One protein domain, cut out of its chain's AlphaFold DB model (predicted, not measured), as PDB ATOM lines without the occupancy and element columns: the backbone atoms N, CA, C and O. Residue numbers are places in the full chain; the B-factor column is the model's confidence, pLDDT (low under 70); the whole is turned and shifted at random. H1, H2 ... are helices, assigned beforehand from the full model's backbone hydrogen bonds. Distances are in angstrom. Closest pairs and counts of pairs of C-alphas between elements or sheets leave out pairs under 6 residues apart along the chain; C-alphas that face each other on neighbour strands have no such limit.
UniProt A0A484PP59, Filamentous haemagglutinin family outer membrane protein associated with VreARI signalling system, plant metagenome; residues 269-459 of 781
ATOM      1  N   ARG A 269      50.553 -27.622  11.611       88.25
ATOM      2  CA  ARG A 269      51.112 -28.921  12.001       88.25
ATOM      3  C   ARG A 269      51.545 -28.929  13.466       88.25
ATOM      4  O   ARG A 269      51.161 -29.837  14.187       88.25
ATOM      5  N   ASN A 270      52.270 -27.895  13.887       85.81
ATOM      6  CA  ASN A 270      52.691 -27.732  15.275       85.81
ATOM      7  C   ASN A 270      51.469 -27.660  16.199       85.81
ATOM      8  O   ASN A 270      51.354 -28.432  17.140       85.81
ATOM      9  N   PHE A 271      50.498 -26.817  15.849       91.75
ATOM     10  CA  PHE A 271      49.235 -26.722  16.573       91.75
ATOM     11  C   PHE A 271      48.551 -28.093  16.738       91.75
ATOM     12  O   PHE A 271      48.165 -28.471  17.839       91.75
ATOM     13  N   LEU A 272      48.442 -28.884  15.669       93.50
ATOM     14  CA  LEU A 272      47.846 -30.221  15.735       93.50
ATOM     15  C   LEU A 272      48.655 -31.198  16.598       93.50
ATOM     16  O   LEU A 272      48.055 -32.006  17.302       93.50
ATOM     17  N   ASP A 273      49.988 -31.119  16.585       89.56
ATOM     18  CA  ASP A 273      50.832 -31.960  17.440       89.56
ATOM     19  C   ASP A 273      50.543 -31.705  18.936       89.56
ATOM     20  O   ASP A 273      50.550 -32.658  19.715       89.56
ATOM     21  N   HIS A 274      50.197 -30.465  19.323       90.25
ATOM     22  CA  HIS A 274      49.793 -30.109  20.696       90.25
ATOM     23  C   HIS A 274      48.425 -30.675  21.086       90.25
ATOM     24  O   HIS A 274      48.224 -31.098  22.221       90.25
ATOM     25  N   TYR A 275      47.476 -30.707  20.153       94.19
ATOM     26  CA  TYR A 275      46.078 -31.008  20.475       94.19
ATOM     27  C   TYR A 275      45.611 -32.418  20.094       94.19
ATOM     28  O   TYR A 275      44.503 -32.800  20.470       94.19
ATOM     29  N   LEU A 276      46.430 -33.219  19.403       93.06
ATOM     30  CA  LEU A 276      46.105 -34.615  19.064       93.06
ATOM     31  C   LEU A 276      46.909 -35.660  19.846       93.06
ATOM     32  O   LEU A 276      46.439 -36.785  19.982       93.06
ATOM     33  N   SER A 277      48.081 -35.314  20.388       86.38
ATOM     34  CA  SER A 277      48.908 -36.241  21.176       86.38
ATOM     35  C   SER A 277      48.704 -36.051  22.682       86.38
ATOM     36  O   SER A 277      48.752 -34.924  23.172       86.38
ATOM     37  N   ARG A 278      48.543 -37.145  23.441       88.06
ATOM     38  CA  ARG A 278      48.479 -37.104  24.918       88.06
ATOM     39  C   ARG A 278      49.856 -37.090  25.593       88.06
ATOM     40  O   ARG A 278      49.981 -36.525  26.675       88.06
ATOM     41  N   GLU A 279      50.872 -37.689  24.971       85.62
ATOM     42  CA  GLU A 279      52.174 -37.990  25.600       85.62
ATOM     43  C   GLU A 279      53.260 -36.931  25.324       85.62
ATOM     44  O   GLU A 279      54.391 -37.057  25.789       85.62
ATOM     45  N   GLY A 280      52.922 -35.859  24.599       82.88
ATOM     46  CA  GLY A 280      53.893 -34.880  24.105       82.88
ATOM     47  C   GLY A 280      54.458 -35.265  22.735       82.88
ATOM     48  O   GLY A 280      54.194 -36.353  22.220       82.88
ATOM     49  N   VAL A 281      55.209 -34.355  22.114       85.44
ATOM     50  CA  VAL A 281      55.961 -34.623  20.875       85.44
ATOM     51  C   VAL A 281      57.324 -33.937  20.982       85.44
ATOM     52  O   VAL A 281      57.420 -32.736  21.234       85.44
ATOM     53  N   GLU A 282      58.401 -34.706  20.822       82.00
ATOM     54  CA  GLU A 282      59.764 -34.188  20.963       82.00
ATOM     55  C   GLU A 282      60.067 -33.103  19.913       82.00
ATOM     56  O   GLU A 282      59.742 -33.242  18.735       82.00
ATOM     57  N   GLY A 283      60.689 -32.000  20.342       77.25
ATOM     58  CA  GLY A 283      61.114 -30.909  19.456       77.25
ATOM     59  C   GLY A 283      60.004 -29.950  19.005       77.25
ATOM     60  O   GLY A 283      60.309 -28.942  18.372       77.25
ATOM     61  N   THR A 284      58.736 -30.198  19.356       75.94
ATOM     62  CA  THR A 284      57.603 -29.298  19.038       75.94
ATOM     63  C   THR A 284      57.198 -28.401  20.209       75.94
ATOM     64  O   THR A 284      56.264 -27.606  20.103       75.94
ATOM     65  N   GLY A 285      57.859 -28.547  21.361       79.12
ATOM     66  CA  GLY A 285      57.468 -27.889  22.606       79.12
ATOM     67  C   GLY A 285      56.186 -28.445  23.238       79.12
ATOM     68  O   GLY A 285      55.839 -27.994  24.327       79.12
ATOM     69  N   HIS A 286      55.509 -29.417  22.608       85.88
ATOM     70  CA  HIS A 286      54.361 -30.109  23.196       85.88
ATOM     71  C   HIS A 286      54.809 -31.085  24.280       85.88
ATOM     72  O   HIS A 286      55.624 -31.976  24.033       85.88
ATOM     73  N   ARG A 287      54.238 -30.957  25.476       87.62
ATOM     74  CA  ARG A 287      54.576 -31.756  26.662       87.62
ATOM     75  C   ARG A 287      53.430 -32.643  27.151       87.62
ATOM     76  O   ARG A 287      53.563 -33.249  28.209       87.62
ATOM     77  N   GLY A 288      52.342 -32.737  26.386       89.75
ATOM     78  CA  GLY A 288      51.194 -33.587  26.700       89.75
ATOM     79  C   GLY A 288      50.090 -32.862  27.467       89.75
ATOM     80  O   GLY A 288      49.938 -31.642  27.373       89.75
ATOM     81  N   LEU A 289      49.289 -33.629  28.203       91.06
ATOM     82  CA  LEU A 289      48.190 -33.097  29.010       91.06
ATOM     83  C   LEU A 289      48.696 -32.343  30.249       91.06
ATOM     84  O   LEU A 289      49.672 -32.743  30.884       91.06
ATOM     85  N   ALA A 290      48.003 -31.260  30.597       90.12
ATOM     86  CA  ALA A 290      48.261 -30.488  31.804       90.12
ATOM     87  C   ALA A 290      47.867 -31.271  33.068       90.12
ATOM     88  O   ALA A 290      46.835 -31.944  33.107       90.12
ATOM     89  N   ASP A 291      48.676 -31.137  34.117       87.31
ATOM     90  CA  ASP A 291      48.385 -31.628  35.463       87.31
ATOM     91  C   ASP A 291      47.267 -30.769  36.090       87.31
ATOM     92  O   ASP A 291      47.460 -29.555  36.219       87.31
ATOM     93  N   PRO A 292      46.104 -31.337  36.467       81.69
ATOM     94  CA  PRO A 292      44.996 -30.563  37.027       81.69
ATOM     95  C   PRO A 292      45.320 -29.929  38.390       81.69
ATOM     96  O   PRO A 292      44.628 -28.993  38.792       81.69
ATOM     97  N   ASP A 293      46.370 -30.382  39.083       82.12
ATOM     98  CA  ASP A 293      46.768 -29.852  40.393       82.12
ATOM     99  C   ASP A 293      47.667 -28.613  40.313       82.12
ATOM    100  O   ASP A 293      47.974 -27.998  41.340       82.12
ATOM    101  N   LYS A 294      48.098 -28.222  39.109       85.00
ATOM    102  CA  LYS A 294      48.991 -27.078  38.901       85.00
ATOM    103  C   LYS A 294      48.350 -26.028  37.993       85.00
ATOM    104  O   LYS A 294      47.696 -26.378  37.009       85.00
ATOM    105  N   PRO A 295      48.582 -24.727  38.239       83.88
ATOM    106  CA  PRO A 295      48.133 -23.682  37.326       83.88
ATOM    107  C   PRO A 295      48.662 -23.917  35.906       83.88
ATOM    108  O   PRO A 295      49.847 -24.185  35.711       83.88
ATOM    109  N   LEU A 296      47.806 -23.763  34.891       84.94
ATOM    110  CA  LEU A 296      48.206 -23.951  33.487       84.94
ATOM    111  C   LEU A 296      49.362 -23.018  33.080       84.94
ATOM    112  O   LEU A 296      50.206 -23.389  32.270       84.94
ATOM    113  N   ALA A 297      49.430 -21.825  33.680       78.50
ATOM    114  CA  ALA A 297      50.499 -20.854  33.446       78.50
ATOM    115  C   ALA A 297      51.898 -21.367  33.851       78.50
ATOM    116  O   ALA A 297      52.897 -20.916  33.298       78.50
ATOM    117  N   GLU A 298      51.979 -22.323  34.780       82.12
ATOM    118  CA  GLU A 298      53.240 -22.924  35.237       82.12
ATOM    119  C   GLU A 298      53.644 -24.150  34.400       82.12
ATOM    120  O   GLU A 298      54.745 -24.682  34.544       82.12
ATOM    121  N   GLN A 299      52.766 -24.600  33.500       85.69
ATOM    122  CA  GLN A 299      52.906 -25.842  32.742       85.69
ATOM    123  C   GLN A 299      53.033 -25.574  31.240       85.69
ATOM    124  O   GLN A 299      52.248 -26.059  30.422       85.69
ATOM    125  N   LEU A 300      54.039 -24.784  30.866       82.00
ATOM    126  CA  LEU A 300      54.275 -24.397  29.473       82.00
ATOM    127  C   LEU A 300      54.396 -25.617  28.548       82.00
ATOM    128  O   LEU A 300      55.071 -26.602  28.865       82.00
ATOM    129  N   GLY A 301      53.748 -25.523  27.387       80.62
ATOM    130  CA  GLY A 301      53.714 -26.588  26.384       80.62
ATOM    131  C   GLY A 301      52.749 -27.731  26.686       80.62
ATOM    132  O   GLY A 301      52.699 -28.674  25.909       80.62
ATOM    133  N   THR A 302      52.000 -27.680  27.790       90.00
ATOM    134  CA  THR A 302      50.910 -28.633  28.045       90.00
ATOM    135  C   THR A 302      49.566 -28.072  27.590       90.00
ATOM    136  O   THR A 302      49.369 -26.852  27.536       90.00
ATOM    137  N   VAL A 303      48.628 -28.967  27.284       91.88
ATOM    138  CA  VAL A 303      47.254 -28.614  26.901       91.88
ATOM    139  C   VAL A 303      46.247 -29.147  27.923       91.88
ATOM    140  O   VAL A 303      46.444 -30.240  28.456       91.88
ATOM    141  N   PRO A 304      45.134 -28.441  28.193       90.50
ATOM    142  CA  PRO A 304      44.109 -28.938  29.115       90.50
ATOM    143  C   PRO A 304      43.423 -30.222  28.639       90.50
ATOM    144  O   PRO A 304      42.902 -30.975  29.458       90.50
ATOM    145  N   ARG A 305      43.388 -30.450  27.320       91.75
ATOM    146  CA  ARG A 305      42.768 -31.622  26.697       91.75
ATOM    147  C   ARG A 305      43.288 -31.877  25.286       91.75
ATOM    148  O   ARG A 305      43.809 -30.977  24.633       91.75
ATOM    149  N   THR A 306      43.053 -33.094  24.804       93.38
ATOM    150  CA  THR A 306      43.271 -33.508  23.409       93.38
ATOM    151  C   THR A 306      41.950 -33.737  22.681       93.38
ATOM    152  O   THR A 306      40.933 -34.029  23.308       93.38
ATOM    153  N   TYR A 307      41.985 -33.694  21.351       95.56
ATOM    154  CA  TYR A 307      40.812 -33.724  20.476       95.56
ATOM    155  C   TYR A 307      40.689 -35.002  19.634       95.56
ATOM    156  O   TYR A 307      40.073 -34.984  18.574       95.56
ATOM    157  N   ASP A 308      41.235 -36.131  20.088       93.00
ATOM    158  CA  ASP A 308      41.019 -37.417  19.410       93.00
ATOM    159  C   ASP A 308      39.578 -37.938  19.618       93.00
ATOM    160  O   ASP A 308      38.763 -37.957  18.690       93.00
ATOM    161  N   ARG A 309      39.226 -38.252  20.873       92.94
ATOM    162  CA  ARG A 309      37.870 -38.591  21.331       92.94
ATOM    163  C   ARG A 309      37.615 -37.977  22.706       92.94
ATOM    164  O   ARG A 309      38.511 -37.997  23.550       92.94
ATOM    165  N   LEU A 310      36.397 -37.493  22.949       94.81
ATOM    166  CA  LEU A 310      35.986 -37.027  24.274       94.81
ATOM    167  C   LEU A 310      35.471 -38.176  25.137       94.81
ATOM    168  O   LEU A 310      34.658 -38.985  24.689       94.81
ATOM    169  N   SER A 311      35.905 -38.212  26.392       94.75
ATOM    170  CA  SER A 311      35.255 -38.976  27.455       94.75
ATOM    171  C   SER A 311      34.689 -38.024  28.509       94.75
ATOM    172  O   SER A 311      35.146 -36.884  28.623       94.75
ATOM    173  N   LEU A 312      33.711 -38.485  29.298       96.19
ATOM    174  CA  LEU A 312      33.167 -37.696  30.407       96.19
ATOM    175  C   LEU A 312      34.260 -37.325  31.417       96.19
ATOM    176  O   LEU A 312      34.273 -36.209  31.920       96.19
ATOM    177  N   GLU A 313      35.188 -38.242  31.688       94.06
ATOM    178  CA  GLU A 313      36.332 -37.976  32.557       94.06
ATOM    179  C   GLU A 313      37.217 -36.857  32.000       94.06
ATOM    180  O   GLU A 313      37.509 -35.907  32.725       94.06
ATOM    181  N   ASP A 314      37.617 -36.937  30.725       92.50
ATOM    182  CA  ASP A 314      38.467 -35.912  30.105       92.50
ATOM    183  C   ASP A 314      37.765 -34.544  30.101       92.50
ATOM    184  O   ASP A 314      38.401 -33.527  30.371       92.50
ATOM    185  N   TRP A 315      36.450 -34.521  29.846       94.75
ATOM    186  CA  TRP A 315      35.637 -33.304  29.871       94.75
ATOM    187  C   TRP A 315      35.539 -32.694  31.274       94.75
ATOM    188  O   TRP A 315      35.787 -31.505  31.457       94.75
ATOM    189  N   LEU A 316      35.237 -33.502  32.295       94.88
ATOM    190  CA  LEU A 316      35.174 -33.032  33.682       94.88
ATOM    191  C   LEU A 316      36.542 -32.572  34.192       94.88
ATOM    192  O   LEU A 316      36.626 -31.598  34.942       94.88
ATOM    193  N   ARG A 317      37.615 -33.256  33.788       91.44
ATOM    194  CA  ARG A 317      38.992 -32.894  34.132       91.44
ATOM    195  C   ARG A 317      39.366 -31.557  33.508       91.44
ATOM    196  O   ARG A 317      39.895 -30.692  34.206       91.44
ATOM    197  N   SER A 318      39.063 -31.364  32.222       90.31
ATOM    198  CA  SER A 318      39.401 -30.126  31.524       90.31
ATOM    199  C   SER A 318      38.551 -28.954  32.005       90.31
ATOM    200  O   SER A 318      39.116 -27.930  32.374       90.31
ATOM    201  N   GLU A 319      37.227 -29.092  32.048       91.12
ATOM    202  CA  GLU A 319      36.314 -27.962  32.269       91.12
ATOM    203  C   GLU A 319      36.025 -27.684  33.757       91.12
ATOM    204  O   GLU A 319      35.753 -26.540  34.120       91.12
ATOM    205  N   TYR A 320      36.116 -28.697  34.632       91.50
ATOM    206  CA  TYR A 320      35.669 -28.615  36.036       91.50
ATOM    207  C   TYR A 320      36.663 -29.181  37.061       91.50
ATOM    208  O   TYR A 320      36.296 -29.393  38.218       91.50
ATOM    209  N   GLY A 321      37.910 -29.443  36.657       88.56
ATOM    210  CA  GLY A 321      38.996 -29.818  37.567       88.56
ATOM    211  C   GLY A 321      38.852 -31.185  38.244       88.56
ATOM    212  O   GLY A 321      39.445 -31.386  39.300       88.56
ATOM    213  N   TYR A 322      38.081 -32.116  37.669       92.12
ATOM    214  CA  TYR A 322      38.002 -33.500  38.160       92.12
ATOM    215  C   TYR A 322      39.380 -34.174  38.132       92.12
ATOM    216  O   TYR A 322      40.033 -34.201  37.087       92.12
ATOM    217  N   ARG A 323      39.823 -34.735  39.262       88.88
ATOM    218  CA  ARG A 323      41.168 -35.322  39.418       88.88
ATOM    219  C   ARG A 323      41.161 -36.837  39.266       88.88
ATOM    220  O   ARG A 323      42.194 -37.426  38.956       88.88
ATOM    221  N   GLY A 324      39.999 -37.463  39.445       87.88
ATOM    222  CA  GLY A 324      39.877 -38.922  39.464       87.88
ATOM    223  C   GLY A 324      40.368 -39.536  40.773       87.88
ATOM    224  O   GLY A 324      40.684 -40.724  40.824       87.88
ATOM    225  N   GLU A 325      40.455 -38.732  41.834       87.44
ATOM    226  CA  GLU A 325      40.821 -39.198  43.166       87.44
ATOM    227  C   GLU A 325      39.618 -39.810  43.891       87.44
ATOM    228  O   GLU A 325      38.458 -39.572  43.550       87.44
ATOM    229  N   SER A 326      39.869 -40.569  44.964       85.44
ATOM    230  CA  SER A 326      38.792 -41.186  45.753       85.44
ATOM    231  C   SER A 326      37.784 -40.173  46.311       85.44
ATOM    232  O   SER A 326      36.639 -40.539  46.559       85.44
ATOM    233  N   VAL A 327      38.208 -38.919  46.521       85.94
ATOM    234  CA  VAL A 327      37.352 -37.820  46.995       85.94
ATOM    235  C   VAL A 327      36.364 -37.333  45.931       85.94
ATOM    236  O   VAL A 327      35.266 -36.906  46.283       85.94
ATOM    237  N   ASP A 328      36.706 -37.450  44.646       86.25
ATOM    238  CA  ASP A 328      35.847 -36.998  43.548       86.25
ATOM    239  C   ASP A 328      34.750 -38.019  43.206       86.25
ATOM    240  O   ASP A 328      33.725 -37.672  42.613       86.25
ATOM    241  N   GLY A 329      34.961 -39.286  43.573       91.69
ATOM    242  CA  GLY A 329      34.106 -40.397  43.172       91.69
ATOM    243  C   GLY A 329      34.235 -40.730  41.682       91.69
ATOM    244  O   GLY A 329      35.210 -40.379  41.016       91.69
ATOM    245  N   SER A 330      33.245 -41.440  41.135       96.19
ATOM    246  CA  SER A 330      33.190 -41.703  39.693       96.19
ATOM    247  C   SER A 330      32.841 -40.425  38.912       96.19
ATOM    248  O   SER A 330      32.171 -39.543  39.469       96.19
ATOM    249  N   PRO A 331      33.193 -40.336  37.613       96.25
ATOM    250  CA  PRO A 331      32.806 -39.207  36.760       96.25
ATOM    251  C   PRO A 331      31.296 -38.915  36.801       96.25
ATOM    252  O   PRO A 331      30.870 -37.765  36.811       96.25
ATOM    253  N   GLU A 332      30.475 -39.961  36.912       96.56
ATOM    254  CA  GLU A 332      29.018 -39.842  37.000       96.56
ATOM    255  C   GLU A 332      28.543 -39.219  38.314       96.56
ATOM    256  O   GLU A 332      27.709 -38.311  38.313       96.56
ATOM    257  N   SER A 333      29.096 -39.663  39.447       95.69
ATOM    258  CA  SER A 333      28.774 -39.052  40.740       95.69
ATOM    259  C   SER A 333      29.263 -37.606  40.822       95.69
ATOM    260  O   SER A 333      28.561 -36.752  41.365       95.69
ATOM    261  N   TYR A 334      30.426 -37.316  40.234       96.44
ATOM    262  CA  TYR A 334      30.962 -35.963  40.182       96.44
ATOM    263  C   TYR A 334      30.056 -35.041  39.367       96.44
ATOM    264  O   TYR A 334      29.708 -33.964  39.847       96.44
ATOM    265  N   LEU A 335      29.607 -35.473  38.182       97.56
ATOM    266  CA  LEU A 335      28.684 -34.699  37.351       97.56
ATOM    267  C   LEU A 335      27.364 -34.409  38.076       97.56
ATOM    268  O   LEU A 335      26.883 -33.279  38.030       97.56
ATOM    269  N   ALA A 336      26.790 -35.398  38.764       96.56
ATOM    270  CA  ALA A 336      25.549 -35.205  39.515       96.56
ATOM    271  C   ALA A 336      25.712 -34.139  40.614       96.56
ATOM    272  O   ALA A 336      24.893 -33.225  40.724       96.56
ATOM    273  N   ASN A 337      26.805 -34.199  41.380       95.62
ATOM    274  CA  ASN A 337      27.119 -33.199  42.404       95.62
ATOM    275  C   ASN A 337      27.434 -31.824  41.795       95.62
ATOM    276  O   ASN A 337      27.059 -30.786  42.344       95.62
ATOM    277  N   LEU A 338      28.124 -31.799  40.654       95.62
ATOM    278  CA  LEU A 338      28.424 -30.581  39.911       95.62
ATOM    279  C   LEU A 338      27.146 -29.907  39.401       95.62
ATOM    280  O   LEU A 338      27.028 -28.696  39.538       95.62
ATOM    281  N   GLN A 339      26.168 -30.665  38.900       96.06
ATOM    282  CA  GLN A 339      24.880 -30.122  38.464       96.06
ATOM    283  C   GLN A 339      24.135 -29.427  39.612       96.06
ATOM    284  O   GLN A 339      23.542 -28.369  39.404       96.06
ATOM    285  N   VAL A 340      24.183 -29.989  40.825       95.62
ATOM    286  CA  VAL A 340      23.579 -29.367  42.015       95.62
ATOM    287  C   VAL A 340      24.267 -28.044  42.349       95.62
ATOM    288  O   VAL A 340      23.587 -27.047  42.583       95.62
ATOM    289  N   ARG A 341      25.607 -28.009  42.333       94.19
ATOM    290  CA  ARG A 341      26.379 -26.772  42.554       94.19
ATOM    291  C   ARG A 341      26.092 -25.727  41.478       94.19
ATOM    292  O   ARG A 341      25.822 -24.581  41.809       94.19
ATOM    293  N   TYR A 342      26.062 -26.142  40.215       92.31
ATOM    294  CA  TYR A 342      25.745 -25.275  39.085       92.31
ATOM    295  C   TYR A 342      24.361 -24.638  39.221       92.31
ATOM    296  O   TYR A 342      24.237 -23.427  39.061       92.31
ATOM    297  N   ALA A 343      23.339 -25.423  39.576       92.12
ATOM    298  CA  ALA A 343      21.986 -24.913  39.800       92.12
ATOM    299  C   ALA A 343      21.895 -23.981  41.023       92.12
ATOM    300  O   ALA A 343      21.097 -23.050  41.026       92.12
ATOM    301  N   ALA A 344      22.712 -24.212  42.057       92.06
ATOM    302  CA  ALA A 344      22.774 -23.330  43.222       92.06
ATOM    303  C   ALA A 344      23.425 -21.975  42.895       92.06
ATOM    304  O   ALA A 344      22.985 -20.948  43.407       92.06
ATOM    305  N   GLU A 345      24.453 -21.967  42.044       87.75
ATOM    306  CA  GLU A 345      25.120 -20.740  41.592       87.75
ATOM    307  C   GLU A 345      24.335 -19.996  40.504       87.75
ATOM    308  O   GLU A 345      24.421 -18.773  40.418       87.75
ATOM    309  N   ASN A 346      23.542 -20.716  39.706       86.56
ATOM    310  CA  ASN A 346      22.796 -20.182  38.568       86.56
ATOM    311  C   ASN A 346      21.308 -20.580  38.663       86.56
ATOM    312  O   ASN A 346      20.843 -21.396  37.866       86.56
ATOM    313  N   PRO A 347      20.542 -20.028  39.626       85.31
ATOM    314  CA  PRO A 347      19.176 -20.475  39.921       85.31
ATOM    315  C   PRO A 347      18.182 -20.270  38.768       85.31
ATOM    316  O   PRO A 347      17.200 -21.003  38.673       85.31
ATOM    317  N   ASP A 348      18.442 -19.299  37.889       84.62
ATOM    318  CA  ASP A 348      17.607 -19.010  36.718       84.62
ATOM    319  C   ASP A 348      18.034 -19.803  35.465       84.62
ATOM    320  O   ASP A 348      17.293 -19.853  34.478       84.62
ATOM    321  N   SER A 349      19.202 -20.458  35.508       84.69
ATOM    322  CA  SER A 349      19.742 -21.217  34.380       84.69
ATOM    323  C   SER A 349      19.001 -22.534  34.192       84.69
ATOM    324  O   SER A 349      18.769 -23.299  35.130       84.69
ATOM    325  N   LYS A 350      18.685 -22.847  32.935       86.25
ATOM    326  CA  LYS A 350      18.101 -24.138  32.529       86.25
ATOM    327  C   LYS A 350      19.144 -25.118  31.995       86.25
ATOM    328  O   LYS A 350      18.786 -26.130  31.400       86.25
ATOM    329  N   THR A 351      20.426 -24.811  32.171       89.00
ATOM    330  CA  THR A 351      21.515 -25.605  31.603       89.00
ATOM    331  C   THR A 351      21.646 -26.956  32.308       89.00
ATOM    332  O   THR A 351      21.827 -27.041  33.526       89.00
ATOM    333  N   ILE A 352      21.609 -28.025  31.511       93.50
ATOM    334  CA  ILE A 352      21.861 -29.398  31.948       93.50
ATOM    335  C   ILE A 352      23.265 -29.791  31.482       93.50
ATOM    336  O   ILE A 352      23.511 -29.982  30.292       93.50
ATOM    337  N   LEU A 353      24.198 -29.944  32.422       94.75
ATOM    338  CA  LEU A 353      25.614 -30.205  32.134       94.75
ATOM    339  C   LEU A 353      25.839 -31.520  31.378       94.75
ATOM    340  O   LEU A 353      26.755 -31.615  30.566       94.75
ATOM    341  N   ARG A 354      24.978 -32.522  31.599       96.88
ATOM    342  CA  ARG A 354      24.993 -33.760  30.811       96.88
ATOM    343  C   ARG A 354      24.755 -33.488  29.328       96.88
ATOM    344  O   ARG A 354      25.498 -34.007  28.505       96.88
ATOM    345  N   GLU A 355      23.749 -32.684  28.998       94.94
ATOM    346  CA  GLU A 355      23.410 -32.366  27.608       94.94
ATOM    347  C   GLU A 355      24.518 -31.540  26.948       94.94
ATOM    348  O   GLU A 355      24.830 -31.752  25.777       94.94
ATOM    349  N   VAL A 356      25.171 -30.652  27.711       92.88
ATOM    350  CA  VAL A 356      26.357 -29.912  27.253       92.88
ATOM    351  C   VAL A 356      27.475 -30.881  26.863       92.88
ATOM    352  O   VAL A 356      27.976 -30.811  25.739       92.88
ATOM    353  N   TYR A 357      27.823 -31.814  27.754       95.62
ATOM    354  CA  TYR A 357      28.819 -32.850  27.480       95.62
ATOM    355  C   TYR A 357      28.438 -33.708  26.267       95.62
ATOM    356  O   TYR A 357      29.263 -33.908  25.382       95.62
ATOM    357  N   GLU A 358      27.203 -34.207  26.192       96.00
ATOM    358  CA  GLU A 358      26.764 -35.092  25.107       96.00
ATOM    359  C   GLU A 358      26.777 -34.382  23.748       96.00
ATOM    360  O   GLU A 358      27.248 -34.950  22.756       96.00
ATOM    361  N   LYS A 359      26.333 -33.118  23.701       93.25
ATOM    362  CA  LYS A 359      26.396 -32.278  22.498       93.25
ATOM    363  C   LYS A 359      27.842 -32.073  22.047       93.25
ATOM    364  O   LYS A 359      28.135 -32.184  20.857       93.25
ATOM    365  N   GLU A 360      28.747 -31.797  22.981       94.44
ATOM    366  CA  GLU A 360      30.166 -31.611  22.688       94.44
ATOM    367  C   GLU A 360      30.837 -32.920  22.240       94.44
ATOM    368  O   GLU A 360      31.499 -32.941  21.199       94.44
ATOM    369  N   ALA A 361      30.603 -34.025  22.950       95.25
ATOM    370  CA  ALA A 361      31.141 -35.350  22.644       95.25
ATOM    371  C   ALA A 361      30.706 -35.861  21.263       95.25
ATOM    372  O   ALA A 361      31.461 -36.576  20.603       95.25
ATOM    373  N   ALA A 362      29.508 -35.482  20.809       95.19
ATOM    374  CA  ALA A 362      29.008 -35.798  19.477       95.19
ATOM    375  C   ALA A 362      29.514 -34.833  18.390       95.19
ATOM    376  O   ALA A 362      29.336 -35.110  17.205       95.19
ATOM    377  N   SER A 363      30.118 -33.696  18.730       94.62
ATOM    378  CA  SER A 363      30.477 -32.671  17.745       94.62
ATOM    379  C   SER A 363      31.656 -33.075  16.847       94.62
ATOM    380  O   SER A 363      32.411 -34.005  17.140       94.62
ATOM    381  N   ASP A 364      31.811 -32.371  15.724       93.19
ATOM    382  CA  ASP A 364      32.908 -32.576  14.767       93.19
ATOM    383  C   ASP A 364      34.267 -32.047  15.243       93.19
ATOM    384  O   ASP A 364      35.259 -32.248  14.552       93.19
ATOM    385  N   ILE A 365      34.360 -31.424  16.424       95.25
ATOM    386  CA  ILE A 365      35.650 -30.939  16.945       95.25
ATOM    387  C   ILE A 365      36.584 -32.090  17.352       95.25
ATOM    388  O   ILE A 365      37.785 -31.873  17.485       95.25
ATOM    389  N   TYR A 366      36.047 -33.303  17.545       96.69
ATOM    390  CA  TYR A 366      36.816 -34.508  17.858       96.69
ATOM    391  C   TYR A 366      37.123 -35.316  16.598       96.69
ATOM    392  O   TYR A 366      36.239 -35.586  15.779       96.69
ATOM    393  N   LEU A 367      38.381 -35.737  16.466       97.25
ATOM    394  CA  LEU A 367      38.959 -36.299  15.248       97.25
ATOM    395  C   LEU A 367      38.210 -37.538  14.772       97.25
ATOM    396  O   LEU A 367      37.919 -37.662  13.584       97.25
ATOM    397  N   VAL A 368      37.864 -38.438  15.693       96.94
ATOM    398  CA  VAL A 368      37.122 -39.661  15.368       96.94
ATOM    399  C   VAL A 368      35.776 -39.339  14.713       96.94
ATOM    400  O   VAL A 368      35.428 -39.939  13.692       96.94
ATOM    401  N   ASN A 369      35.035 -38.370  15.255       97.00
ATOM    402  CA  ASN A 369      33.738 -37.960  14.714       97.00
ATOM    403  C   ASN A 369      33.912 -37.308  13.340       97.00
ATOM    404  O   ASN A 369      33.239 -37.698  12.383       97.00
ATOM    405  N   TRP A 370      34.871 -36.387  13.230       96.19
ATOM    406  CA  TRP A 370      35.174 -35.676  11.993       96.19
ATOM    407  C   TRP A 370      35.562 -36.628  10.854       96.19
ATOM    408  O   TRP A 370      35.024 -36.541   9.746       96.19
ATOM    409  N   LEU A 371      36.455 -37.587  11.127       97.25
ATOM    410  CA  LEU A 371      36.868 -38.601  10.158       97.25
ATOM    411  C   LEU A 371      35.705 -39.508   9.759       97.25
ATOM    412  O   LEU A 371      35.531 -39.789   8.574       97.25
ATOM    413  N   THR A 372      34.882 -39.922  10.722       95.75
ATOM    414  CA  THR A 372      33.715 -40.775  10.460       95.75
ATOM    415  C   THR A 372      32.700 -40.065   9.565       95.75
ATOM    416  O   THR A 372      32.237 -40.649   8.586       95.75
ATOM    417  N   ARG A 373      32.384 -38.790   9.826       92.50
ATOM    418  CA  ARG A 373      31.416 -38.034   9.011       92.50
ATOM    419  C   ARG A 373      31.933 -37.702   7.614       92.50
ATOM    420  O   ARG A 373      31.151 -37.681   6.667       92.50
ATOM    421  N   ARG A 374      33.233 -37.424   7.473       92.25
ATOM    422  CA  ARG A 374      33.821 -36.942   6.210       92.25
ATOM    423  C   ARG A 374      34.360 -38.057   5.315       92.25
ATOM    424  O   ARG A 374      34.333 -37.903   4.096       92.25
ATOM    425  N   TYR A 375      34.836 -39.153   5.904       94.19
ATOM    426  CA  TYR A 375      35.512 -40.248   5.197       94.19
ATOM    427  C   TYR A 375      35.007 -41.641   5.587       94.19
ATOM    428  O   TYR A 375      35.552 -42.629   5.101       94.19
ATOM    429  N   GLY A 376      34.006 -41.750   6.463       94.31
ATOM    430  CA  GLY A 376      33.496 -43.035   6.933       94.31
ATOM    431  C   GLY A 376      32.588 -43.759   5.940       94.31
ATOM    432  O   GLY A 376      32.453 -43.383   4.770       94.31
ATOM    433  N   ALA A 377      31.947 -44.822   6.422       90.75
ATOM    434  CA  ALA A 377      30.987 -45.598   5.646       90.75
ATOM    435  C   ALA A 377      29.828 -44.721   5.130       90.75
ATOM    436  O   ALA A 377      29.312 -43.865   5.844       90.75
ATOM    437  N   GLY A 378      29.409 -44.938   3.879       85.56
ATOM    438  CA  GLY A 378      28.352 -44.146   3.232       85.56
ATOM    439  C   GLY A 378      28.827 -42.825   2.614       85.56
ATOM    440  O   GLY A 378      28.028 -42.132   1.990       85.56
ATOM    441  N   THR A 379      30.115 -42.494   2.733       88.12
ATOM    442  CA  THR A 379      30.747 -41.381   2.008       88.12
ATOM    443  C   THR A 379      31.446 -41.874   0.735       88.12
ATOM    444  O   THR A 379      31.543 -43.075   0.481       88.12
ATOM    445  N   SER A 380      31.976 -40.950  -0.071       84.75
ATOM    446  CA  SER A 380      32.827 -41.285  -1.219       84.75
ATOM    447  C   SER A 380      34.250 -41.710  -0.829       84.75
ATOM    448  O   SER A 380      35.011 -42.103  -1.717       84.75
ATOM    449  N   GLY A 381      34.601 -41.682   0.464       89.62
ATOM    450  CA  GLY A 381      35.929 -42.017   0.978       89.62
ATOM    451  C   GLY A 381      37.011 -41.021   0.552       89.62
ATOM    452  O   GLY A 381      36.734 -39.878   0.179       89.62
ATOM    453  N   TRP A 382      38.267 -41.455   0.612       91.94
ATOM    454  CA  TRP A 382      39.427 -40.683   0.181       91.94
ATOM    455  C   TRP A 382      40.390 -41.523  -0.654       91.94
ATOM    456  O   TRP A 382      40.592 -42.707  -0.400       91.94
ATOM    457  N   ARG A 383      41.037 -40.893  -1.638       90.38
ATOM    458  CA  ARG A 383      42.080 -41.521  -2.454       90.38
ATOM    459  C   ARG A 383      43.423 -40.920  -2.094       90.38
ATOM    460  O   ARG A 383      43.662 -39.731  -2.303       90.38
ATOM    461  N   PHE A 384      44.310 -41.745  -1.560       90.31
ATOM    462  CA  PHE A 384      45.642 -41.306  -1.179       90.31
ATOM    463  C   PHE A 384      46.561 -41.298  -2.390       90.31
ATOM    464  O   PHE A 384      46.519 -42.184  -3.239       90.31
ATOM    465  N   LYS A 385      47.412 -40.279  -2.469       88.19
ATOM    466  CA  LYS A 385      48.465 -40.227  -3.473       88.19
ATOM    467  C   LYS A 385      49.659 -41.027  -2.969       88.19
ATOM    468  O   LYS A 385      50.194 -40.722  -1.908       88.19
ATOM    469  N   ASP A 386      50.083 -42.017  -3.741       85.62
ATOM    470  CA  ASP A 386      51.325 -42.738  -3.501       85.62
ATOM    471  C   ASP A 386      52.508 -41.754  -3.617       85.62
ATOM    472  O   ASP A 386      52.660 -41.099  -4.657       85.62
ATOM    473  N   PRO A 387      53.343 -41.607  -2.574       83.62
ATOM    474  CA  PRO A 387      54.464 -40.675  -2.593       83.62
ATOM    475  C   PRO A 387      55.572 -41.065  -3.584       83.62
ATOM    476  O   PRO A 387      56.270 -40.180  -4.074       83.62
ATOM    477  N   ALA A 388      55.735 -42.351  -3.905       88.00
ATOM    478  CA  ALA A 388      56.767 -42.839  -4.819       88.00
ATOM    479  C   ALA A 388      56.336 -42.737  -6.289       88.00
ATOM    480  O   ALA A 388      57.126 -42.331  -7.140       88.00
ATOM    481  N   THR A 389      55.087 -43.101  -6.597       89.31
ATOM    482  CA  THR A 389      54.590 -43.155  -7.987       89.31
ATOM    483  C   THR A 389      53.745 -41.948  -8.384       89.31
ATOM    484  O   THR A 389      53.533 -41.691  -9.569       89.31
ATOM    485  N   GLY A 390      53.228 -41.204  -7.406       83.56
ATOM    486  CA  GLY A 390      52.284 -40.114  -7.613       83.56
ATOM    487  C   GLY A 390      50.885 -40.560  -8.047       83.56
ATOM    488  O   GLY A 390      50.048 -39.693  -8.309       83.56
ATOM    489  N   GLN A 391      50.622 -41.868  -8.133       87.00
ATOM    490  CA  GLN A 391      49.318 -42.408  -8.505       87.00
ATOM    491  C   GLN A 391      48.334 -42.330  -7.334       87.00
ATOM    492  O   GLN A 391      48.718 -42.424  -6.172       87.00
ATOM    493  N   LEU A 392      47.051 -42.145  -7.642       86.75
ATOM    494  CA  LEU A 392      45.983 -42.174  -6.644       86.75
ATOM    495  C   LEU A 392      45.564 -43.620  -6.362       86.75
ATOM    496  O   LEU A 392      45.294 -44.366  -7.308       86.75
ATOM    497  N   SER A 393      45.437 -43.982  -5.084       89.06
ATOM    498  CA  SER A 393      44.897 -45.269  -4.640       89.06
ATOM    499  C   SER A 393      43.425 -45.440  -5.044       89.06
ATOM    500  O   SER A 393      42.778 -44.529  -5.582       89.06
ATOM    501  N   SER A 394      42.878 -46.639  -4.829       89.06
ATOM    502  CA  SER A 394      41.423 -46.820  -4.776       89.06
ATOM    503  C   SER A 394      40.832 -45.978  -3.647       89.06
ATOM    504  O   SER A 394      41.542 -45.633  -2.709       89.06
ATOM    505  N   SER A 395      39.540 -45.650  -3.718       89.75
ATOM    506  CA  SER A 395      38.920 -44.937  -2.598       89.75
ATOM    507  C   SER A 395      38.920 -45.815  -1.346       89.75
ATOM    508  O   SER A 395      38.498 -46.969  -1.404       89.75
ATOM    509  N   GLU A 396      39.421 -45.269  -0.245       93.19
ATOM    510  CA  GLU A 396      39.494 -45.884   1.078       93.19
ATOM    511  C   GLU A 396      38.546 -45.125   2.025       93.19
ATOM    512  O   GLU A 396      38.483 -43.895   1.995       93.19
ATOM    513  N   THR A 397      37.817 -45.838   2.886       95.31
ATOM    514  CA  THR A 397      36.952 -45.241   3.921       95.31
ATOM    515  C   THR A 397      37.547 -45.445   5.309       95.31
ATOM    516  O   THR A 397      38.118 -46.501   5.576       95.31
ATOM    517  N   PHE A 398      37.366 -44.472   6.198       96.50
ATOM    518  CA  PHE A 398      37.763 -44.573   7.598       96.50
ATOM    519  C   PHE A 398      36.792 -45.471   8.378       96.50
ATOM    520  O   PHE A 398      35.583 -45.237   8.373       96.50
ATOM    521  N   ASP A 399      37.322 -46.480   9.065       96.38
ATOM    522  CA  ASP A 399      36.562 -47.329   9.982       96.38
ATOM    523  C   ASP A 399      37.102 -47.174  11.405       96.38
ATOM    524  O   ASP A 399      38.191 -47.646  11.735       96.38
ATOM    525  N   VAL A 400      36.300 -46.531  12.255       94.56
ATOM    526  CA  VAL A 400      36.620 -46.272  13.664       94.56
ATOM    527  C   VAL A 400      36.900 -47.547  14.469       94.56
ATOM    528  O   VAL A 400      37.602 -47.485  15.474       94.56
ATOM    529  N   ALA A 401      36.366 -48.704  14.062       94.75
ATOM    530  CA  ALA A 401      36.547 -49.953  14.800       94.75
ATOM    531  C   ALA A 401      37.899 -50.629  14.526       94.75
ATOM    532  O   ALA A 401      38.352 -51.435  15.340       94.75
ATOM    533  N   THR A 402      38.524 -50.345  13.381       96.25
ATOM    534  CA  THR A 402      39.692 -51.098  12.894       96.25
ATOM    535  C   THR A 402      40.903 -50.230  12.571       96.25
ATOM    536  O   THR A 402      42.002 -50.765  12.419       96.25
ATOM    537  N   MET A 403      40.734 -48.908  12.477       96.75
ATOM    538  CA  MET A 403      41.785 -47.978  12.071       96.75
ATOM    539  C   MET A 403      42.150 -46.990  13.177       96.75
ATOM    540  O   MET A 403      41.297 -46.509  13.918       96.75
ATOM    541  N   ASP A 404      43.432 -46.632  13.225       95.56
ATOM    542  CA  ASP A 404      43.937 -45.557  14.075       95.56
ATOM    543  C   ASP A 404      43.613 -44.182  13.457       95.56
ATOM    544  O   ASP A 404      43.973 -43.896  12.306       95.56
ATOM    545  N   SER A 405      42.908 -43.336  14.214       95.44
ATOM    546  CA  SER A 405      42.431 -42.015  13.779       95.44
ATOM    547  C   SER A 405      43.588 -41.072  13.444       95.44
ATOM    548  O   SER A 405      43.573 -40.412  12.400       95.44
ATOM    549  N   ILE A 406      44.619 -41.035  14.287       93.94
ATOM    550  CA  ILE A 406      45.773 -40.141  14.148       93.94
ATOM    551  C   ILE A 406      46.623 -40.548  12.939       93.94
ATOM    552  O   ILE A 406      46.995 -39.697  12.127       93.94
ATOM    553  N   ALA A 407      46.900 -41.838  12.758       94.69
ATOM    554  CA  ALA A 407      47.648 -42.364  11.622       94.69
ATOM    555  C   ALA A 407      46.914 -42.115  10.298       94.69
ATOM    556  O   ALA A 407      47.539 -41.708   9.315       94.69
ATOM    557  N   TRP A 408      45.591 -42.304  10.270       95.81
ATOM    558  CA  TRP A 408      44.777 -41.960   9.105       95.81
ATOM    559  C   TRP A 408      44.840 -40.461   8.801       95.81
ATOM    560  O   TRP A 408      45.121 -40.063   7.668       95.81
ATOM    561  N   PHE A 409      44.632 -39.623   9.816       96.12
ATOM    562  CA  PHE A 409      44.659 -38.169   9.684       96.12
ATOM    563  C   PHE A 409      46.014 -37.647   9.190       96.12
ATOM    564  O   PHE A 409      46.061 -36.797   8.302       96.12
ATOM    565  N   ASN A 410      47.120 -38.209   9.681       93.81
ATOM    566  CA  ASN A 410      48.474 -37.839   9.262       93.81
ATOM    567  C   ASN A 410      48.761 -38.150   7.782       93.81
ATOM    568  O   ASN A 410      49.625 -37.504   7.188       93.81
ATOM    569  N   ARG A 411      48.039 -39.100   7.166       94.44
ATOM    570  CA  ARG A 411      48.123 -39.385   5.721       94.44
ATOM    571  C   ARG A 411      47.331 -38.387   4.871       94.44
ATOM    572  O   ARG A 411      47.550 -38.328   3.658       94.44
ATOM    573  N   LEU A 412      46.384 -37.650   5.457       94.75
ATOM    574  CA  LEU A 412      45.599 -36.668   4.714       94.75
ATOM    575  C   LEU A 412      46.487 -35.496   4.276       94.75
ATOM    576  O   LEU A 412      47.396 -35.107   5.013       94.75
ATOM    577  N   PRO A 413      46.215 -34.882   3.114       92.44
ATOM    578  CA  PRO A 413      46.935 -33.687   2.697       92.44
ATOM    579  C   PRO A 413      46.793 -32.520   3.677       92.44
ATOM    580  O   PRO A 413      45.798 -32.404   4.399       92.44
ATOM    581  N   ALA A 414      47.763 -31.604   3.643       92.00
ATOM    582  CA  ALA A 414      47.821 -30.465   4.554       92.00
ATOM    583  C   ALA A 414      46.539 -29.618   4.529       92.00
ATOM    584  O   ALA A 414      46.107 -29.145   5.570       92.00
ATOM    585  N   GLU A 415      45.899 -29.439   3.374       92.19
ATOM    586  CA  GLU A 415      44.637 -28.706   3.241       92.19
ATOM    587  C   GLU A 415      43.486 -29.324   4.041       92.19
ATOM    588  O   GLU A 415      42.718 -28.582   4.645       92.19
ATOM    589  N   GLN A 416      43.406 -30.655   4.136       94.88
ATOM    590  CA  GLN A 416      42.414 -31.324   4.983       94.88
ATOM    591  C   GLN A 416      42.780 -31.186   6.462       94.88
ATOM    592  O   GLN A 416      41.907 -30.930   7.290       94.88
ATOM    593  N   GLN A 417      44.071 -31.296   6.791       95.75
ATOM    594  CA  GLN A 417      44.550 -31.110   8.162       95.75
ATOM    595  C   GLN A 417      44.259 -29.687   8.672       95.75
ATOM    596  O   GLN A 417      43.824 -29.523   9.810       95.75
ATOM    597  N   ARG A 418      44.411 -28.659   7.821       94.56
ATOM    598  CA  ARG A 418      44.086 -27.258   8.154       94.56
ATOM    599  C   ARG A 418      42.607 -27.043   8.466       94.56
ATOM    600  O   ARG A 418      42.300 -26.262   9.365       94.56
ATOM    601  N   VAL A 419      41.705 -27.727   7.753       95.12
ATOM    602  CA  VAL A 419      40.257 -27.654   8.023       95.12
ATOM    603  C   VAL A 419      39.973 -28.065   9.463       95.12
ATOM    604  O   VAL A 419      39.329 -27.318  10.195       95.12
ATOM    605  N   PHE A 420      40.499 -29.216   9.881       96.81
ATOM    606  CA  PHE A 420      40.289 -29.731  11.228       96.81
ATOM    607  C   PHE A 420      41.014 -28.894  12.295       96.81
ATOM    608  O   PHE A 420      40.427 -28.537  13.314       96.81
ATOM    609  N   ALA A 421      42.253 -28.471  12.025       96.75
ATOM    610  CA  ALA A 421      43.024 -27.637  12.945       96.75
ATOM    611  C   ALA A 421      42.308 -26.328  13.317       96.75
ATOM    612  O   ALA A 421      42.321 -25.931  14.481       96.75
ATOM    613  N   ARG A 422      41.643 -25.664  12.359       96.19
ATOM    614  CA  ARG A 422      40.866 -24.446  12.651       96.19
ATOM    615  C   ARG A 422      39.683 -24.704  13.583       96.19
ATOM    616  O   ARG A 422      39.373 -23.834  14.389       96.19
ATOM    617  N   GLN A 423      39.040 -25.870  13.497       95.88
ATOM    618  CA  GLN A 423      37.937 -26.218  14.400       95.88
ATOM    619  C   GLN A 423      38.428 -26.312  15.847       95.88
ATOM    620  O   GLN A 423      37.837 -25.700  16.735       95.88
ATOM    621  N   ILE A 424      39.554 -26.997  16.066       97.50
ATOM    622  CA  ILE A 424      40.197 -27.087  17.384       97.50
ATOM    623  C   ILE A 424      40.630 -25.697  17.866       97.50
ATOM    624  O   ILE A 424      40.361 -25.342  19.010       97.50
ATOM    625  N   TYR A 425      41.241 -24.887  16.994       97.69
ATOM    626  CA  TYR A 425      41.687 -23.534  17.335       97.69
ATOM    627  C   TYR A 425      40.554 -22.680  17.904       97.69
ATOM    628  O   TYR A 425      40.664 -22.159  19.012       97.69
ATOM    629  N   PHE A 426      39.429 -22.583  17.196       98.00
ATOM    630  CA  PHE A 426      38.289 -21.811  17.686       98.00
ATOM    631  C   PHE A 426      37.596 -22.449  18.891       98.00
ATOM    632  O   PHE A 426      37.077 -21.721  19.733       98.00
ATOM    633  N   ALA A 427      37.606 -23.780  19.012       96.88
ATOM    634  CA  ALA A 427      37.097 -24.450  20.204       96.88
ATOM    635  C   ALA A 427      37.912 -24.074  21.452       96.88
ATOM    636  O   ALA A 427      37.326 -23.715  22.466       96.88
ATOM    637  N   GLU A 428      39.243 -24.082  21.368       96.69
ATOM    638  CA  GLU A 428      40.125 -23.700  22.478       96.69
ATOM    639  C   GLU A 428      39.968 -22.230  22.876       96.69
ATOM    640  O   GLU A 428      39.900 -21.916  24.066       96.69
ATOM    641  N   LEU A 429      39.850 -21.325  21.900       97.56
ATOM    642  CA  LEU A 429      39.596 -19.913  22.186       97.56
ATOM    643  C   LEU A 429      38.220 -19.690  22.829       97.56
ATOM    644  O   LEU A 429      38.103 -18.918  23.780       97.56
ATOM    645  N   ARG A 430      37.181 -20.380  22.343       97.25
ATOM    646  CA  ARG A 430      35.836 -20.320  22.931       97.25
ATOM    647  C   ARG A 430      35.846 -20.818  24.367       97.25
ATOM    648  O   ARG A 430      35.365 -20.114  25.252       97.25
ATOM    649  N   SER A 431      36.428 -21.990  24.608       95.06
ATOM    650  CA  SER A 431      36.533 -22.540  25.955       95.06
ATOM    651  C   SER A 431      37.315 -21.611  26.878       95.06
ATOM    652  O   SER A 431      36.861 -21.363  27.986       95.06
ATOM    653  N   ALA A 432      38.414 -21.004  26.423       94.56
ATOM    654  CA  ALA A 432      39.161 -20.031  27.223       94.56
ATOM    655  C   ALA A 432      38.322 -18.799  27.617       94.56
ATOM    656  O   ALA A 432      38.420 -18.317  28.743       94.56
ATOM    657  N   GLY A 433      37.475 -18.302  26.711       95.56
ATOM    658  CA  GLY A 433      36.544 -17.214  27.013       95.56
ATOM    659  C   GLY A 433      35.471 -17.601  28.029       95.56
ATOM    660  O   GLY A 433      35.128 -16.796  28.894       95.56
ATOM    661  N   ARG A 434      34.930 -18.821  27.940       94.31
ATOM    662  CA  ARG A 434      33.915 -19.333  28.879       94.31
ATOM    663  C   ARG A 434      34.518 -19.645  30.250       94.31
ATOM    664  O   ARG A 434      33.916 -19.317  31.269       94.31
ATOM    665  N   GLU A 435      35.725 -20.210  30.281       92.12
ATOM    666  CA  GLU A 435      36.486 -20.483  31.508       92.12
ATOM    667  C   GLU A 435      36.716 -19.210  32.329       92.12
ATOM    668  O   GLU A 435      36.587 -19.258  33.548       92.12
ATOM    669  N   TYR A 436      36.977 -18.070  31.678       93.31
ATOM    670  CA  TYR A 436      37.196 -16.793  32.363       93.31
ATOM    671  C   TYR A 436      36.044 -16.420  33.313       93.31
ATOM    672  O   TYR A 436      36.297 -15.972  34.432       93.31
ATOM    673  N   ASN A 437      34.794 -16.651  32.902       92.62
ATOM    674  CA  ASN A 437      33.603 -16.323  33.690       92.62
ATOM    675  C   ASN A 437      33.056 -17.504  34.520       92.62
ATOM    676  O   ASN A 437      32.139 -17.308  35.316       92.62
ATOM    677  N   ASN A 438      33.592 -18.717  34.365       90.00
ATOM    678  CA  ASN A 438      33.077 -19.911  35.036       90.00
ATOM    679  C   ASN A 438      33.648 -20.057  36.457       90.00
ATOM    680  O   ASN A 438      34.784 -20.498  36.629       90.00
ATOM    681  N   ALA A 439      32.842 -19.750  37.477       88.81
ATOM    682  CA  ALA A 439      33.223 -19.867  38.890       88.81
ATOM    683  C   ALA A 439      33.459 -21.312  39.367       88.81
ATOM    684  O   ALA A 439      34.220 -21.536  40.306       88.81
ATOM    685  N   LEU A 440      32.858 -22.299  38.695       89.38
ATOM    686  CA  LEU A 440      33.051 -23.726  38.981       89.38
ATOM    687  C   LEU A 440      34.247 -24.327  38.239       89.38
ATOM    688  O   LEU A 440      34.558 -25.505  38.426       89.38
ATOM    689  N   GLY A 441      34.876 -23.553  37.353       87.75
ATOM    690  CA  GLY A 441      35.993 -23.995  36.536       87.75
ATOM    691  C   GLY A 441      37.345 -23.788  37.226       87.75
ATOM    692  O   GLY A 441      37.513 -22.871  38.029       87.75
ATOM    693  N   PRO A 442      38.375 -24.575  36.867       87.50
ATOM    694  CA  PRO A 442      39.711 -24.464  37.458       87.50
ATOM    695  C   PRO A 442      40.490 -23.210  37.012       87.50
ATOM    696  O   PRO A 442      41.601 -22.975  37.485       87.50
ATOM    697  N   ARG A 443      39.965 -22.438  36.049       88.44
ATOM    698  CA  ARG A 443      40.670 -21.338  35.364       88.44
ATOM    699  C   ARG A 443      39.865 -20.035  35.299       88.44
ATOM    700  O   ARG A 443      40.059 -19.236  34.384       88.44
ATOM    701  N   GLN A 444      39.003 -19.798  36.291       89.81
ATOM    702  CA  GLN A 444      38.282 -18.531  36.420       89.81
ATOM    703  C   GLN A 444      39.250 -17.336  36.374       89.81
ATOM    704  O   GLN A 444      40.313 -17.349  36.998       89.81
ATOM    705  N   GLY A 445      38.891 -16.300  35.615       89.00
ATOM    706  CA  GLY A 445      39.685 -15.079  35.478       89.00
ATOM    707  C   GLY A 445      40.963 -15.216  34.637       89.00
ATOM    708  O   GLY A 445      41.769 -14.287  34.621       89.00
ATOM    709  N   ASN A 446      41.184 -16.338  33.938       87.56
ATOM    710  CA  ASN A 446      42.431 -16.593  33.212       87.56
ATOM    711  C   ASN A 446      42.214 -16.933  31.725       87.56
ATOM    712  O   ASN A 446      41.446 -17.822  31.380       87.56
ATOM    713  N   TYR A 447      42.972 -16.277  30.838       88.88
ATOM    714  CA  TYR A 447      42.955 -16.511  29.382       88.88
ATOM    715  C   TYR A 447      44.062 -17.459  28.883       88.88
ATOM    716  O   TYR A 447      44.278 -17.584  27.677       88.88
ATOM    717  N   GLY A 448      44.799 -18.108  29.786       85.25
ATOM    718  CA  GLY A 448      46.003 -18.890  29.495       85.25
ATOM    719  C   GLY A 448      45.773 -20.004  28.478       85.25
ATOM    720  O   GLY A 448      46.583 -20.174  27.574       85.25
ATOM    721  N   ARG A 449      44.624 -20.692  28.550       90.56
ATOM    722  CA  ARG A 449      44.223 -21.709  27.566       90.56
ATOM    723  C   ARG A 449      44.188 -21.139  26.144       90.56
ATOM    724  O   ARG A 449      44.830 -21.671  25.242       90.56
ATOM    725  N   GLY A 450      43.522 -20.000  25.964       91.50
ATOM    726  CA  GLY A 450      43.411 -19.327  24.669       91.50
ATOM    727  C   GLY A 450      44.748 -18.756  24.202       91.50
ATOM    728  O   GLY A 450      45.126 -18.923  23.047       91.50
ATOM    729  N   ARG A 451      45.528 -18.161  25.112       87.06
ATOM    730  CA  ARG A 451      46.882 -17.663  24.814       87.06
ATOM    731  C   ARG A 451      47.829 -18.778  24.367       87.06
ATOM    732  O   ARG A 451      48.621 -18.535  23.459       87.06
ATOM    733  N   ASN A 452      47.716 -19.981  24.930       86.56
ATOM    734  CA  ASN A 452      48.475 -21.161  24.502       86.56
ATOM    735  C   ASN A 452      48.048 -21.643  23.102       86.56
ATOM    736  O   ASN A 452      48.904 -21.981  22.282       86.56
ATOM    737  N   ALA A 453      46.751 -21.611  22.785       91.12
ATOM    738  CA  ALA A 453      46.251 -21.929  21.444       91.12
ATOM    739  C   ALA A 453      46.743 -20.919  20.387       91.12
ATOM    740  O   ALA A 453      47.212 -21.303  19.316       91.12
ATOM    741  N   ILE A 454      46.706 -19.618  20.705       89.19
ATOM    742  CA  ILE A 454      47.273 -18.549  19.862       89.19
ATOM    743  C   ILE A 454      48.781 -18.760  19.702       89.19
ATOM    744  O   ILE A 454      49.301 -18.687  18.590       89.19
ATOM    745  N   ALA A 455      49.476 -19.054  20.805       83.25
ATOM    746  CA  ALA A 455      50.911 -19.300  20.819       83.25
ATOM    747  C   ALA A 455      51.300 -20.428  19.850       83.25
ATOM    748  O   ALA A 455      52.129 -20.221  18.973       83.25
ATOM    749  N   SER A 456      50.657 -21.589  19.972       85.88
ATOM    750  CA  SER A 456      50.971 -22.795  19.194       85.88
ATOM    751  C   SER A 456      50.629 -22.691  17.703       85.88
ATOM    752  O   SER A 456      51.322 -23.292  16.880       85.88
ATOM    753  N   LEU A 457      49.598 -21.922  17.326       88.50
ATOM    754  CA  LEU A 457      49.255 -21.717  15.914       88.50
ATOM    755  C   LEU A 457      50.111 -20.637  15.246       88.50
ATOM    756  O   LEU A 457      50.466 -20.772  14.072       88.50
ATOM    757  N   LEU A 458      50.391 -19.542  15.953       84.06
ATOM    758  CA  LEU A 458      51.014 -18.363  15.351       84.06
ATOM    759  C   LEU A 458      52.537 -18.349  15.520       84.06
ATOM    760  O   LEU A 458      53.234 -17.839  14.643       84.06
ATOM    761  N   TYR A 459      53.074 -18.910  16.603       76.75
ATOM    762  CA  TYR A 459      54.478 -18.748  16.971       76.75
ATOM    763  C   TYR A 459      55.189 -20.094  17.064       76.75
ATOM    764  O   TYR A 459      54.694 -21.060  17.642       76.75
TER     765      TYR A 459
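Overview. This is residues 269 to 459 of the 781 residues of the protein "Filamentous haemagglutinin family outer membrane protein associated with VreARI signalling system" of plant metagenome (UniProt A0A484PP59). One long helix, H7, forms a spine along the domain; H8 folds back along it as a hairpin, and the short helix H1 packs on both. On another side of H7 the helices H3, H4 and H5 follow one another in a row, with H2 between that row and H7 near one end, H6 beside H5 at the other, and a long loop, residues 376 to 404, reaching far out beyond H5 and H6. The printed part has 191 residues with eight named helices, H1 to H8 in chain order, and no named strand; the class is all helix, though named elements hold 92 residues, under half. It is compact, with a radius of gyration of the C-alphas of 18.4 A, yet elongated, spanning 62 by 37 by 30 A.

Along the chain. H7, residues 414 to 437, is the longest helix, 35.4 A from C-alpha 414 at (47.821, -30.465, 4.554) to C-alpha 437 at (33.603, -16.323, 33.690). H8 is residues 448 to 458, 15.0 A long, ending at C-alpha 458 at (51.014, -18.363, 15.351). H1 is residues 269 to 276, beginning at C-alpha 269 at (51.112, -28.921, 12.001). H2 is residues 312 to 320, H3 residues 331 to 345, 20.6 A long, and H4 residues 353 to 361. H5 is residues 367 to 375 and H6 residues 405 to 411.

Arrangement. H7, with residues 425 to 433 alone, touches H8 in a helical hairpin at a shallow tilt of 23 degrees, opposite ways; the closest C-alphas, of Leu 429 and Gly 450, are 4.6 A apart. H1 touches H7, whose residues 417 to 424 alone take part, at a steep tilt of 58 degrees; the C-alphas of Leu 272 and Ala 421 are closest, at 6.1 A. H1 also touches H8, with the C-alphas of Phe 271 and Ser 456 closest, at 5.0 A. H2 is close to H7 but not clearly touching; their closest C-alphas, of Glu 319 and Glu 435, are 7.5 A apart. H2 touches residues 331 to 335 of H3, with the C-alphas of Glu 313 and Pro 331 closest, at 5.6 A. H3, with residues 335 to 339 alone, only just touches H4, with 3 pairs of C-alphas within 8 A, the closest being Gln 339 and Leu 353 at 6.4 A. H5 touches H6, with the C-alphas of Val 368 and Ser 405 closest, at 6.0 A. H4 and H7 are apart. The helix packing is mostly crossed, but only just: 2 of 6 touching pairs are at a shallow tilt. Every O i to N i+4 pair is within hydrogen-bond range in H1, H2, H3, H4, H5, H6 and H8; in H7 18 of 20 are.

Size, cuts and confidence. The C-alphas of Pro 347 and Thr 389 are the two farthest apart, at 63.7 A. The links H1 to H2, 35 residues, and H5 to H6, 29 residues, are long; in the first, residues 288 to 289 pair with residues 302 to 303, parallel. The printed part has no cut, its mean pLDDT is 91.1, and no printed residue is under 70.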